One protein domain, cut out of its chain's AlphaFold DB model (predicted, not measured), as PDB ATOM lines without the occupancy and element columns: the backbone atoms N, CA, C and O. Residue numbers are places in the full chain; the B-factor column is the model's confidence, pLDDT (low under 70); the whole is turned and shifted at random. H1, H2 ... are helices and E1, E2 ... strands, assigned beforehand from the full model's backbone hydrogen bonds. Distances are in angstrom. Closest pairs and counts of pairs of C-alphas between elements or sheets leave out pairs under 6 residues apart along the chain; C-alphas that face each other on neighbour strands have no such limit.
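Overview. This is residues 21 to 110 of the 775 residues of the protein "DUF3854 domain-containing protein" of Rubrobacter sp. SCSIO 52909 (UniProt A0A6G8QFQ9). A small twisted sheet of four short strands, E1 to E4, makes one end of the domain, and a cluster of helices makes the rest: H2 packs on one face of the sheet, H3 runs side by side with H2, and H4, farther from the sheet, crosses H3 and reaches H2 with its last residue, Ile 108, closest. The short H1 packs on the start of H3, and the links E2 to E3 and E4 to H3 loop out past the same end of the sheet. The printed part has 90 residues, with four named helices and four named strands in the order H1 H2 E1 E2 E3 E4 H3 H4; the class is mixed, helices and strands. The sheet is antiparallel, in the order E1, E2, E3, E4. The whole is compact, with a radius of gyration of the C-alphas of 12.1 A and spans of 34 by 26 by 19 A.

Along the chain. H1 is residues 21 to 25, 6.2 A long, beginning with C-alpha 21 at (37.875, 23.510, 29.886). H2 is residues 27 to 34, 11.0 A. E1 is residues 39 to 41, 6.5 A, with C-alpha 39 at (62.559, 29.971, 30.655). E2 is residues 44 to 47, 10.0 A; E3 is residues 57 to 60, 10.4 A; E4 is residues 65 to 68, 10.8 A. H3 is residues 81 to 89, 12.2 A. H4 is residues 98 to 108, 15.3 A, ending with C-alpha 108 at (43.490, 37.735, 30.195).

Arrangement. H3 is the hub, touching H1, H2 and H4. H1 touches it with the C-alphas of Asn 24 and Ala 81 closest, 5.0 A apart. H2 and H3 touch at a shallow tilt of 17 degrees, the same way, with the C-alphas of Ala 27 and Ala 81 closest, 4.3 A. H4 is about perpendicular to H3, at 83 degrees, and touches it with the C-alphas of Ser 86 and Cys 101 closest, 5.7 A. H2 is on the sheet at a height of 9.6 A, over E3, and runs along the strands, at 10 degrees to E3 on the local plane. H3 only grazes the sheet with residues 81 to 84. H4 is not on the sheet. The strands form a meander, each the antiparallel neighbour of the one before, and E1 and E2, E2 and E3, and E3 and E4 are hairpins. N 39 and O 46 are 2.9 A apart, N 47 and O 57 2.8 A, and N 60 and O 65 2.9 A, each within hydrogen-bond range. In H1, H2, H3 and H4 every O i to N i+4 pair is within hydrogen-bond range.

Size, cuts and confidence. The two C-alphas farthest apart are those of Gly 42 and Val 96, 38.0 A. The printed part has no cut. The link E4 to H3, residues 69 to 80, is long. The mean pLDDT of the printed part is 95.1, and no printed residue is under 70.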
ATOM      1  N   ASP A  21      36.878  24.379  30.509       88.62
ATOM      2  CA  ASP A  21      37.875  23.510  29.886       88.62
ATOM      3  C   ASP A  21      38.737  24.308  28.907       88.62
ATOM      4  O   ASP A  21      39.961  24.166  28.929       88.62
ATOM      5  N   LEU A  22      38.120  25.232  28.156       91.44
ATOM      6  CA  LEU A  22      38.829  26.210  27.329       91.44
ATOM      7  C   LEU A  22      39.838  27.023  28.150       91.44
ATOM      8  O   LEU A  22      40.996  27.119  27.765       91.44
ATOM      9  N   ILE A  23      39.433  27.562  29.306       94.44
ATOM     10  CA  ILE A  23      40.346  28.330  30.170       94.44
ATOM     11  C   ILE A  23      41.439  27.434  30.759       94.44
ATOM     12  O   ILE A  23      42.607  27.820  30.790       94.44
ATOM     13  N   ASN A  24      41.084  26.242  31.241       91.75
ATOM     14  CA  ASN A  24      42.040  25.349  31.896       91.75
ATOM     15  C   ASN A  24      43.139  24.854  30.943       91.75
ATOM     16  O   ASN A  24      44.252  24.601  31.403       91.75
ATOM     17  N   GLY A  25      42.861  24.762  29.639       90.69
ATOM     18  CA  GLY A  25      43.869  24.475  28.613       90.69
ATOM     19  C   GLY A  25      44.910  25.587  28.424       90.69
ATOM     20  O   GLY A  25      46.016  25.316  27.965       90.69
ATOM     21  N   GLU A  26      44.607  26.815  28.851       97.12
ATOM     22  CA  GLU A  26      45.406  28.019  28.589       97.12
ATOM     23  C   GLU A  26      46.253  28.467  29.796       97.12
ATOM     24  O   GLU A  26      46.579  29.645  29.960       97.12
ATOM     25  N   ALA A  27      46.658  27.527  30.659       96.94
ATOM     26  CA  ALA A  27      47.467  27.824  31.848       96.94
ATOM     27  C   ALA A  27      48.766  28.589  31.523       96.94
ATOM     28  O   ALA A  27      49.176  29.451  32.296       96.94
ATOM     29  N   LEU A  28      49.388  28.324  30.366       97.44
ATOM     30  CA  LEU A  28      50.591  29.040  29.931       97.44
ATOM     31  C   LEU A  28      50.321  30.518  29.637       97.44
ATOM     32  O   LEU A  28      51.089  31.364  30.084       97.44
ATOM     33  N   ALA A  29      49.238  30.828  28.924       97.56
ATOM     34  CA  ALA A  29      48.875  32.205  28.600       97.56
ATOM     35  C   ALA A  29      48.513  32.999  29.866       97.56
ATOM     36  O   ALA A  29      48.909  34.155  30.012       97.56
ATOM     37  N   VAL A  30      47.832  32.357  30.822       97.94
ATOM     38  CA  VAL A  30      47.553  32.959  32.134       97.94
ATOM     39  C   VAL A  30      48.840  33.208  32.926       97.94
ATOM     40  O   VAL A  30      48.999  34.278  33.509       97.94
ATOM     41  N   CYS A  31      49.790  32.271  32.930       97.94
ATOM     42  CA  CYS A  31      51.091  32.497  33.560       97.94
ATOM     43  C   CYS A  31      51.880  33.621  32.891       97.94
ATOM     44  O   CYS A  31      52.421  34.455  33.604       97.94
ATOM     45  N   ASP A  32      51.905  33.682  31.558       97.75
ATOM     46  CA  ASP A  32      52.567  34.758  30.807       97.75
ATOM     47  C   ASP A  32      51.996  36.149  31.131       97.75
ATOM     48  O   ASP A  32      52.698  37.148  30.988       97.75
ATOM     49  N   HIS A  33      50.733  36.226  31.567       97.81
ATOM     50  CA  HIS A  33      50.115  37.477  31.998       97.81
ATOM     51  C   HIS A  33      50.629  37.954  33.364       97.81
ATOM     52  O   HIS A  33      50.930  39.136  33.523       97.81
ATOM     53  N   TYR A  34      50.717  37.057  34.351       97.56
ATOM     54  CA  TYR A  34      51.079  37.423  35.728       97.56
ATOM     55  C   TYR A  34      52.577  37.350  36.024       97.56
ATOM     56  O   TYR A  34      53.059  38.036  36.924       97.56
ATOM     57  N   LEU A  35      53.303  36.481  35.329       96.56
ATOM     58  CA  LEU A  35      54.668  36.102  35.669       96.56
ATOM     59  C   LEU A  35      55.648  36.579  34.600       96.56
ATOM     60  O   LEU A  35      55.426  36.402  33.402       96.56
ATOM     61  N   SER A  36      56.776  37.135  35.038       91.38
ATOM     62  CA  SER A  36      57.898  37.495  34.171       91.38
ATOM     63  C   SER A  36      58.965  36.395  34.126       91.38
ATOM     64  O   SER A  36      58.904  35.398  34.848       91.38
ATOM     65  N   ASP A  37      59.965  36.587  33.260       92.12
ATOM     66  CA  ASP A  37      61.214  35.809  33.252       92.12
ATOM     67  C   ASP A  37      61.044  34.313  32.956       92.12
ATOM     68  O   ASP A  37      61.669  33.438  33.558       92.12
ATOM     69  N   ARG A  38      60.201  34.022  31.960       95.56
ATOM     70  CA  ARG A  38      59.962  32.671  31.455       95.56
ATOM     71  C   ARG A  38      61.213  32.056  30.827       95.56
ATOM     72  O   ARG A  38      61.723  32.554  29.820       95.56
ATOM     73  N   ARG A  39      61.603  30.878  31.313       96.50
ATOM     74  CA  ARG A  39      62.559  29.971  30.655       96.50
ATOM     75  C   ARG A  39      61.870  28.676  30.238       96.50
ATOM     76  O   ARG A  39      60.925  28.229  30.882       96.50
ATOM     77  N   ARG A  40      62.324  28.067  29.145       95.25
ATOM     78  CA  ARG A  40      61.806  26.774  28.678       95.25
ATOM     79  C   ARG A  40      62.747  25.660  29.118       95.25
ATOM     80  O   ARG A  40      63.928  25.707  28.789       95.25
ATOM     81  N   GLU A  41      62.205  24.647  29.782       95.62
ATOM     82  CA  GLU A  41      62.938  23.460  30.234       95.62
ATOM     83  C   GLU A  41      62.210  22.210  29.717       95.62
ATOM     84  O   GLU A  41      61.207  21.742  30.258       95.62
ATOM     85  N   GLY A  42      62.665  21.712  28.563       93.31
ATOM     86  CA  GLY A  42      62.024  20.604  27.854       93.31
ATOM     87  C   GLY A  42      60.586  20.921  27.417       93.31
ATOM     88  O   GLY A  42      60.346  21.787  26.565       93.31
ATOM     89  N   ARG A  43      59.624  20.170  27.974       91.69
ATOM     90  CA  ARG A  43      58.176  20.336  27.733       91.69
ATOM     91  C   ARG A  43      57.508  21.327  28.692       91.69
ATOM     92  O   ARG A  43      56.323  21.607  28.523       91.69
ATOM     93  N   ARG A  44      58.240  21.829  29.689       96.12
ATOM     94  CA  ARG A  44      57.731  22.740  30.715       96.12
ATOM     95  C   ARG A  44      58.290  24.146  30.520       96.12
ATOM     96  O   ARG A  44      59.318  24.349  29.868       96.12
ATOM     97  N   TYR A  45      57.593  25.109  31.100       97.56
ATOM     98  CA  TYR A  45      58.044  26.488  31.227       97.56
ATOM     99  C   TYR A  45      58.215  26.799  32.703       97.56
ATOM    100  O   TYR A  45      57.352  26.454  33.502       97.56
ATOM    101  N   VAL A  46      59.328  27.422  33.059       97.75
ATOM    102  CA  VAL A  46      59.658  27.758  34.441       97.75
ATOM    103  C   VAL A  46      59.702  29.273  34.574       97.75
ATOM    104  O   VAL A  46      60.266  29.961  33.721       97.75
ATOM    105  N   TYR A  47      59.098  29.781  35.641       98.12
ATOM    106  CA  TYR A  47      59.000  31.192  35.993       98.12
ATOM    107  C   TYR A  47      59.585  31.418  37.386       98.12
ATOM    108  O   TYR A  47      59.728  30.489  38.190       98.12
ATOM    109  N   VAL A  48      59.883  32.677  37.693       97.44
ATOM    110  CA  VAL A  48      60.140  33.099  39.070       97.44
ATOM    111  C   VAL A  48      58.799  33.219  39.792       97.44
ATOM    112  O   VAL A  48      57.930  33.986  39.386       97.44
ATOM    113  N   CYS A  49      58.611  32.442  40.859       97.00
ATOM    114  CA  CYS A  49      57.399  32.506  41.668       97.00
ATOM    115  C   CYS A  49      57.300  33.885  42.345       97.00
ATOM    116  O   CYS A  49      58.239  34.254  43.054       97.00
ATOM    117  N   PRO A  50      56.178  34.614  42.228       96.00
ATOM    118  CA  PRO A  50      56.060  35.955  42.795       96.00
ATOM    119  C   PRO A  50      56.046  35.925  44.328       96.00
ATOM    120  O   PRO A  50      56.580  36.829  44.961       96.00
ATOM    121  N   ASP A  51      55.527  34.846  44.923       96.38
ATOM    122  CA  ASP A  51      55.423  34.728  46.379       96.38
ATOM    123  C   ASP A  51      56.752  34.417  47.077       96.38
ATOM    124  O   ASP A  51      57.021  34.939  48.155       96.38
ATOM    125  N   CYS A  52      57.587  33.537  46.509       96.56
ATOM    126  CA  CYS A  52      58.846  33.131  47.147       96.56
ATOM    127  C   CYS A  52      60.109  33.611  46.423       96.56
ATOM    128  O   CYS A  52      61.209  33.358  46.914       96.56
ATOM    129  N   GLY A  53      59.982  34.247  45.256       96.06
ATOM    130  CA  GLY A  53      61.097  34.760  44.454       96.06
ATOM    131  C   GLY A  53      62.025  33.690  43.865       96.06
ATOM    132  O   GLY A  53      63.091  34.027  43.356       96.06
ATOM    133  N   LYS A  54      61.663  32.402  43.945       95.06
ATOM    134  CA  LYS A  54      62.480  31.289  43.429       95.06
ATOM    135  C   LYS A  54      62.024  30.873  42.037       95.06
ATOM    136  O   LYS A  54      60.833  30.920  41.741       95.06
ATOM    137  N   ALA A  55      62.959  30.416  41.209       92.19
ATOM    138  CA  ALA A  55      62.702  29.941  39.850       92.19
ATOM    139  C   ALA A  55      62.167  28.493  39.818       92.19
ATOM    140  O   ALA A  55      62.673  27.675  39.054       92.19
ATOM    141  N   ASP A  56      61.161  28.214  40.654       94.06
ATOM    142  CA  ASP A  56      60.569  26.885  40.886       94.06
ATOM    143  C   ASP A  56      59.064  26.854  40.546       94.06
ATOM    144  O   ASP A  56      58.349  25.936  40.956       94.06
ATOM    145  N   PHE A  57      58.547  27.880  39.854       97.38
ATOM    146  CA  PHE A  57      57.166  27.887  39.373       97.38
ATOM    147  C   PHE A  57      57.118  27.279  37.974       97.38
ATOM    148  O   PHE A  57      57.569  27.900  37.014       97.38
ATOM    149  N   GLU A  58      56.583  26.071  37.847       97.69
ATOM    150  CA  GLU A  58      56.542  25.345  36.578       97.69
ATOM    151  C   GLU A  58      55.144  25.370  35.964       97.69
ATOM    152  O   GLU A  58      54.139  25.327  36.673       97.69
ATOM    153  N   VAL A  59      55.086  25.371  34.635       97.81
ATOM    154  CA  VAL A  59      53.876  25.233  33.823       97.81
ATOM    155  C   VAL A  59      54.085  24.107  32.819       97.81
ATOM    156  O   VAL A  59      55.072  24.098  32.078       97.81
ATOM    157  N   GLU A  60      53.140  23.172  32.752       97.00
ATOM    158  CA  GLU A  60      53.094  22.104  31.753       97.00
ATOM    159  C   GLU A  60      51.876  22.328  30.835       97.00
ATOM    160  O   GLU A  60      50.776  21.862  31.153       97.00
ATOM    161  N   PRO A  61      52.041  23.026  29.688       93.12
ATOM    162  CA  PRO A  61      50.915  23.481  28.866       93.12
ATOM    163  C   PRO A  61      50.024  22.337  28.386       93.12
ATOM    164  O   PRO A  61      48.808  22.451  28.388       93.12
ATOM    165  N   VAL A  62      50.628  21.187  28.063       87.25
ATOM    166  CA  VAL A  62      49.912  19.989  27.593       87.25
ATOM    167  C   VAL A  62      48.911  19.468  28.629       87.25
ATOM    168  O   VAL A  62      47.897  18.882  28.261       87.25
ATOM    169  N   LYS A  63      49.185  19.660  29.924       90.25
ATOM    170  CA  LYS A  63      48.286  19.235  31.004       90.25
ATOM    171  C   LYS A  63      47.367  20.354  31.495       90.25
ATOM    172  O   LYS A  63      46.475  20.057  32.284       90.25
ATOM    173  N   GLY A  64      47.595  21.604  31.086       94.62
ATOM    174  CA  GLY A  64      46.883  22.762  31.633       94.62
ATOM    175  C   GLY A  64      47.153  22.987  33.127       94.62
ATOM    176  O   GLY A  64      46.276  23.456  33.852       94.62
ATOM    177  N   LEU A  65      48.338  22.594  33.612       96.88
ATOM    178  CA  LEU A  65      48.709  22.665  35.029       96.88
ATOM    179  C   LEU A  65      49.930  23.555  35.250       96.88
ATOM    180  O   LEU A  65      50.856  23.570  34.437       96.88
ATOM    181  N   ALA A  66      49.940  24.240  36.390       97.69
ATOM    182  CA  ALA A  66      51.024  25.085  36.855       97.69
ATOM    183  C   ALA A  66      51.148  25.063  38.386       97.69
ATOM    184  O   ALA A  66      50.187  24.724  39.076       97.69
ATOM    185  N   GLY A  67      52.295  25.444  38.942       97.62
ATOM    186  CA  GLY A  67      52.437  25.618  40.390       97.62
ATOM    187  C   GLY A  67      53.873  25.825  40.856       97.62
ATOM    188  O   GLY A  67      54.816  25.600  40.101       97.62
ATOM    189  N   CYS A  68      54.036  26.253  42.111       97.75
ATOM    190  CA  CYS A  68      55.350  26.437  42.729       97.75
ATOM    191  C   CYS A  68      55.788  25.183  43.490       97.75
ATOM    192  O   CYS A  68      55.099  24.727  44.404       97.75
ATOM    193  N   PHE A  69      56.960  24.645  43.159       95.88
ATOM    194  CA  PHE A  69      57.494  23.440  43.799       95.88
ATOM    195  C   PHE A  69      58.394  23.725  45.005       95.88
ATOM    196  O   PHE A  69      58.816  22.787  45.684       95.88
ATOM    197  N   ASN A  70      58.640  24.997  45.327       96.56
ATOM    198  CA  ASN A  70      59.401  25.365  46.514       96.56
ATOM    199  C   ASN A  70      58.621  25.020  47.807       96.56
ATOM    200  O   ASN A  70      57.525  25.552  48.017       96.56
ATOM    201  N   PRO A  71      59.186  24.204  48.719       94.00
ATOM    202  CA  PRO A  71      58.550  23.883  49.992       94.00
ATOM    203  C   PRO A  71      58.225  25.144  50.805       94.00
ATOM    204  O   PRO A  71      59.072  26.020  50.985       94.00
ATOM    205  N   GLY A  72      56.991  25.229  51.306       94.06
ATOM    206  CA  GLY A  72      56.523  26.352  52.124       94.06
ATOM    207  C   GLY A  72      56.130  27.611  51.344       94.06
ATOM    208  O   GLY A  72      55.818  28.623  51.967       94.06
ATOM    209  N   CYS A  73      56.130  27.578  50.008       96.62
ATOM    210  CA  CYS A  73      55.536  28.651  49.214       96.62
ATOM    211  C   CYS A  73      54.002  28.658  49.390       96.62
ATOM    212  O   CYS A  73      53.401  27.582  49.354       96.62
ATOM    213  N   PRO A  74      53.356  29.828  49.579       96.00
ATOM    214  CA  PRO A  74      51.897  29.904  49.677       96.00
ATOM    215  C   PRO A  74      51.191  29.642  48.338       96.00
ATOM    216  O   PRO A  74      50.021  29.269  48.334       96.00
ATOM    217  N   MET A  75      51.895  29.788  47.214       95.69
ATOM    218  CA  MET A  75      51.400  29.424  45.890       95.69
ATOM    219  C   MET A  75      51.095  27.915  45.812       95.69
ATOM    220  O   MET A  75      51.926  27.105  46.236       95.69
ATOM    221  N   PRO A  76      49.956  27.494  45.226       93.50
ATOM    222  CA  PRO A  76      49.635  26.083  45.065       93.50
ATOM    223  C   PRO A  76      50.740  25.312  44.339       93.50
ATOM    224  O   PRO A  76      51.242  25.735  43.294       93.50
ATOM    225  N   ARG A  77      51.072  24.126  44.860       96.19
ATOM    226  CA  ARG A  77      52.064  23.234  44.239       96.19
ATOM    227  C   ARG A  77      51.620  22.730  42.867       96.19
ATOM    228  O   ARG A  77      52.441  22.444  42.004       96.19
ATOM    229  N   THR A  78      50.315  22.588  42.664       95.62
ATOM    230  CA  THR A  78      49.728  22.223  41.375       95.62
ATOM    231  C   THR A  78      48.312  22.770  41.304       95.62
ATOM    232  O   THR A  78      47.495  22.505  42.185       95.62
ATOM    233  N   THR A  79      48.023  23.527  40.259       96.62
ATOM    234  CA  THR A  79      46.735  24.164  40.013       96.62
ATOM    235  C   THR A  79      46.521  24.374  38.510       96.62
ATOM    236  O   THR A  79      47.450  24.215  37.720       96.62
ATOM    237  N   ASN A  80      45.293  24.671  38.095       96.75
ATOM    238  CA  ASN A  80      44.957  25.007  36.707       96.75
ATOM    239  C   ASN A  80      44.934  26.533  36.507       96.75
ATOM    240  O   ASN A  80      45.109  27.288  37.462       96.75
ATOM    241  N   ALA A  81      44.674  26.989  35.280       97.00
ATOM    242  CA  ALA A  81      44.586  28.412  34.943       97.00
ATOM    243  C   ALA A  81      43.687  29.219  35.905       97.00
ATOM    244  O   ALA A  81      44.092  30.273  36.388       97.00
ATOM    245  N   LEU A  82      42.502  28.700  36.254       96.75
ATOM    246  CA  LEU A  82      41.585  29.380  37.177       96.75
ATOM    247  C   LEU A  82      42.124  29.476  38.600       96.75
ATOM    248  O   LEU A  82      41.910  30.489  39.259       96.75
ATOM    249  N   GLY A  83      42.830  28.455  39.079       96.56
ATOM    250  CA  GLY A  83      43.461  28.526  40.389       96.56
ATOM    251  C   GLY A  83      44.674  29.462  40.429       96.56
ATOM    252  O   GLY A  83      44.953  30.018  41.485       96.56
ATOM    253  N   ILE A  84      45.346  29.701  39.295       97.56
ATOM    254  CA  ILE A  84      46.374  30.753  39.177       97.56
ATOM    255  C   ILE A  84      45.716  32.127  39.280       97.56
ATOM    256  O   ILE A  84      46.123  32.921  40.119       97.56
ATOM    257  N   VAL A  85      44.673  32.388  38.479       97.75
ATOM    258  CA  VAL A  85      43.917  33.656  38.524       97.75
ATOM    259  C   VAL A  85      43.383  33.908  39.930       97.75
ATOM    260  O   VAL A  85      43.586  34.977  40.488       97.75
ATOM    261  N   SER A  86      42.752  32.900  40.532       97.25
ATOM    262  CA  SER A  86      42.230  32.967  41.894       97.25
ATOM    263  C   SER A  86      43.300  33.380  42.904       97.25
ATOM    264  O   SER A  86      43.074  34.306  43.678       97.25
ATOM    265  N   HIS A  87      44.477  32.752  42.864       97.12
ATOM    266  CA  HIS A  87      45.570  33.087  43.773       97.12
ATOM    267  C   HIS A  87      46.108  34.504  43.540       97.12
ATOM    268  O   HIS A  87      46.255  35.265  44.492       97.12
ATOM    269  N   MET A  88      46.356  34.879  42.280       97.44
ATOM    270  CA  MET A  88      46.932  36.185  41.926       97.44
ATOM    271  C   MET A  88      45.981  37.357  42.196       97.44
ATOM    272  O   MET A  88      46.430  38.448  42.535       97.44
ATOM    273  N   GLU A  89      44.674  37.133  42.069       97.44
ATOM    274  CA  GLU A  89      43.640  38.148  42.302       97.44
ATOM    275  C   GLU A  89      43.101  38.136  43.742       97.44
ATOM    276  O   GLU A  89      42.246  38.951  44.089       97.44
ATOM    277  N   GLY A  90      43.565  37.209  44.591       96.62
ATOM    278  CA  GLY A  90      43.049  37.039  45.954       96.62
ATOM    279  C   GLY A  90      41.563  36.664  45.993       96.62
ATOM    280  O   GLY A  90      40.842  37.082  46.897       96.62
ATOM    281  N   LEU A  91      41.099  35.917  44.991       96.06
ATOM    282  CA  LEU A  91      39.714  35.481  44.830       96.06
ATOM    283  C   LEU A  91      39.559  34.028  45.275       96.06
ATOM    284  O   LEU A  91      40.455  33.210  45.067       96.06
ATOM    285  N   GLU A  92      38.402  33.661  45.823       90.25
ATOM    286  CA  GLU A  92      38.120  32.260  46.135       90.25
ATOM    287  C   GLU A  92      37.790  31.485  44.837       90.25
ATOM    288  O   GLU A  92      36.884  31.873  44.090       90.25
ATOM    289  N   PRO A  93      38.488  30.373  44.523       77.50
ATOM    290  CA  PRO A  93      38.271  29.628  43.278       77.50
ATOM    291  C   PRO A  93      36.943  28.857  43.290       77.50
ATOM    292  O   PRO A  93      36.552  28.259  42.288       77.50
ATOM    293  N   GLN A  94      36.253  28.840  44.429       82.56
ATOM    294  CA  GLN A  94      34.939  28.251  44.634       82.56
ATOM    295  C   GLN A  94      34.038  29.292  45.309       82.56
ATOM    296  O   GLN A  94      34.510  30.167  46.020       82.56
ATOM    297  N   GLY A  95      32.726  29.209  45.088       85.94
ATOM    298  CA  GLY A  95      31.772  30.106  45.743       85.94
ATOM    299  C   GLY A  95      31.526  31.415  44.991       85.94
ATOM    300  O   GLY A  95      31.385  31.415  43.767       85.94
ATOM    301  N   VAL A  96      31.377  32.515  45.733       87.75
ATOM    302  CA  VAL A  96      30.873  33.800  45.206       87.75
ATOM    303  C   VAL A  96      31.834  34.481  44.229       87.75
ATOM    304  O   VAL A  96      31.377  35.161  43.311       87.75
ATOM    305  N   ASP A  97      33.140  34.246  44.365       93.19
ATOM    306  CA  ASP A  97      34.165  34.854  43.510       93.19
ATOM    307  C   ASP A  97      34.505  34.021  42.265       93.19
ATOM    308  O   ASP A  97      35.207  34.504  41.377       93.19
ATOM    309  N   PHE A  98      33.952  32.812  42.116       93.69
ATOM    310  CA  PHE A  98      34.236  31.954  40.960       93.69
ATOM    311  C   PHE A  98      33.918  32.635  39.618       93.69
ATOM    312  O   PHE A  98      34.679  32.519  38.658       93.69
ATOM    313  N   VAL A  99      32.814  33.387  39.549       93.12
ATOM    314  CA  VAL A  99      32.442  34.135  38.336       93.12
ATOM    315  C   VAL A  99      33.454  35.244  38.041       93.12
ATOM    316  O   VAL A  99      33.786  35.456  36.882       93.12
ATOM    317  N   ARG A 100      34.012  35.887  39.071       95.00
ATOM    318  CA  ARG A 100      35.037  36.928  38.912       95.00
ATOM    319  C   ARG A 100      36.368  36.334  38.452       95.00
ATOM    320  O   ARG A 100      37.018  36.913  37.586       95.00
ATOM    321  N   CYS A 101      36.732  35.148  38.949       96.12
ATOM    322  CA  CYS A 101      37.874  34.382  38.436       96.12
ATOM    323  C   CYS A 101      37.705  34.053  36.948       96.12
ATOM    324  O   CYS A 101      38.642  34.204  36.169       96.12
ATOM    325  N   LEU A 102      36.505  33.625  36.543       94.62
ATOM    326  CA  LEU A 102      36.193  33.362  35.139       94.62
ATOM    327  C   LEU A 102      36.285  34.634  34.297       94.62
ATOM    328  O   LEU A 102      36.996  34.634  33.300       94.62
ATOM    329  N   GLU A 103      35.617  35.715  34.700       95.06
ATOM    330  CA  GLU A 103      35.659  37.009  34.006       95.06
ATOM    331  C   GLU A 103      37.097  37.476  33.779       95.06
ATOM    332  O   GLU A 103      37.461  37.821  32.653       95.06
ATOM    333  N   LYS A 104      37.934  37.392  34.819       97.56
ATOM    334  CA  LYS A 104      39.341  37.768  34.721       97.56
ATOM    335  C   LYS A 104      40.132  36.838  33.802       97.56
ATOM    336  O   LYS A 104      40.942  37.312  33.013       97.56
ATOM    337  N   ALA A 105      39.877  35.531  33.835       96.94
ATOM    338  CA  ALA A 105      40.511  34.595  32.909       96.94
ATOM    339  C   ALA A 105      40.122  34.871  31.443       96.94
ATOM    340  O   ALA A 105      40.991  34.878  30.573       96.94
ATOM    341  N   TYR A 106      38.845  35.153  31.161       96.31
ATOM    342  CA  TYR A 106      38.388  35.555  29.823       96.31
ATOM    343  C   TYR A 106      39.058  36.864  29.374       96.31
ATOM    344  O   TYR A 106      39.510  36.949  28.232       96.31
ATOM    345  N   GLU A 107      39.173  37.852  30.269       96.56
ATOM    346  CA  GLU A 107      39.883  39.113  30.016       96.56
ATOM    347  C   GLU A 107      41.351  38.869  29.635       96.56
ATOM    348  O   GLU A 107      41.802  39.358  28.599       96.56
ATOM    349  N   ILE A 108      42.074  38.066  30.425       97.44
ATOM    350  CA  ILE A 108      43.490  37.735  30.195       97.44
ATOM    351  C   ILE A 108      43.694  37.054  28.841       97.44
ATOM    352  O   ILE A 108      44.638  37.374  28.118       97.44
ATOM    353  N   LEU A 109      42.798  36.133  28.486       96.56
ATOM    354  CA  LEU A 109      42.875  35.372  27.240       96.56
ATOM    355  C   LEU A 109      42.333  36.145  26.024       96.56
ATOM    356  O   LEU A 109      42.350  35.621  24.911       96.56
ATOM    357  N   GLY A 110      41.830  37.372  26.210       95.69
ATOM    358  CA  GLY A 110      41.192  38.145  25.141       95.69
ATOM    359  C   GLY A 110      39.929  37.476  24.586       95.69
ATOM    360  O   GLY A 110      39.546  37.709  23.436       95.69
TER     361      GLY A 110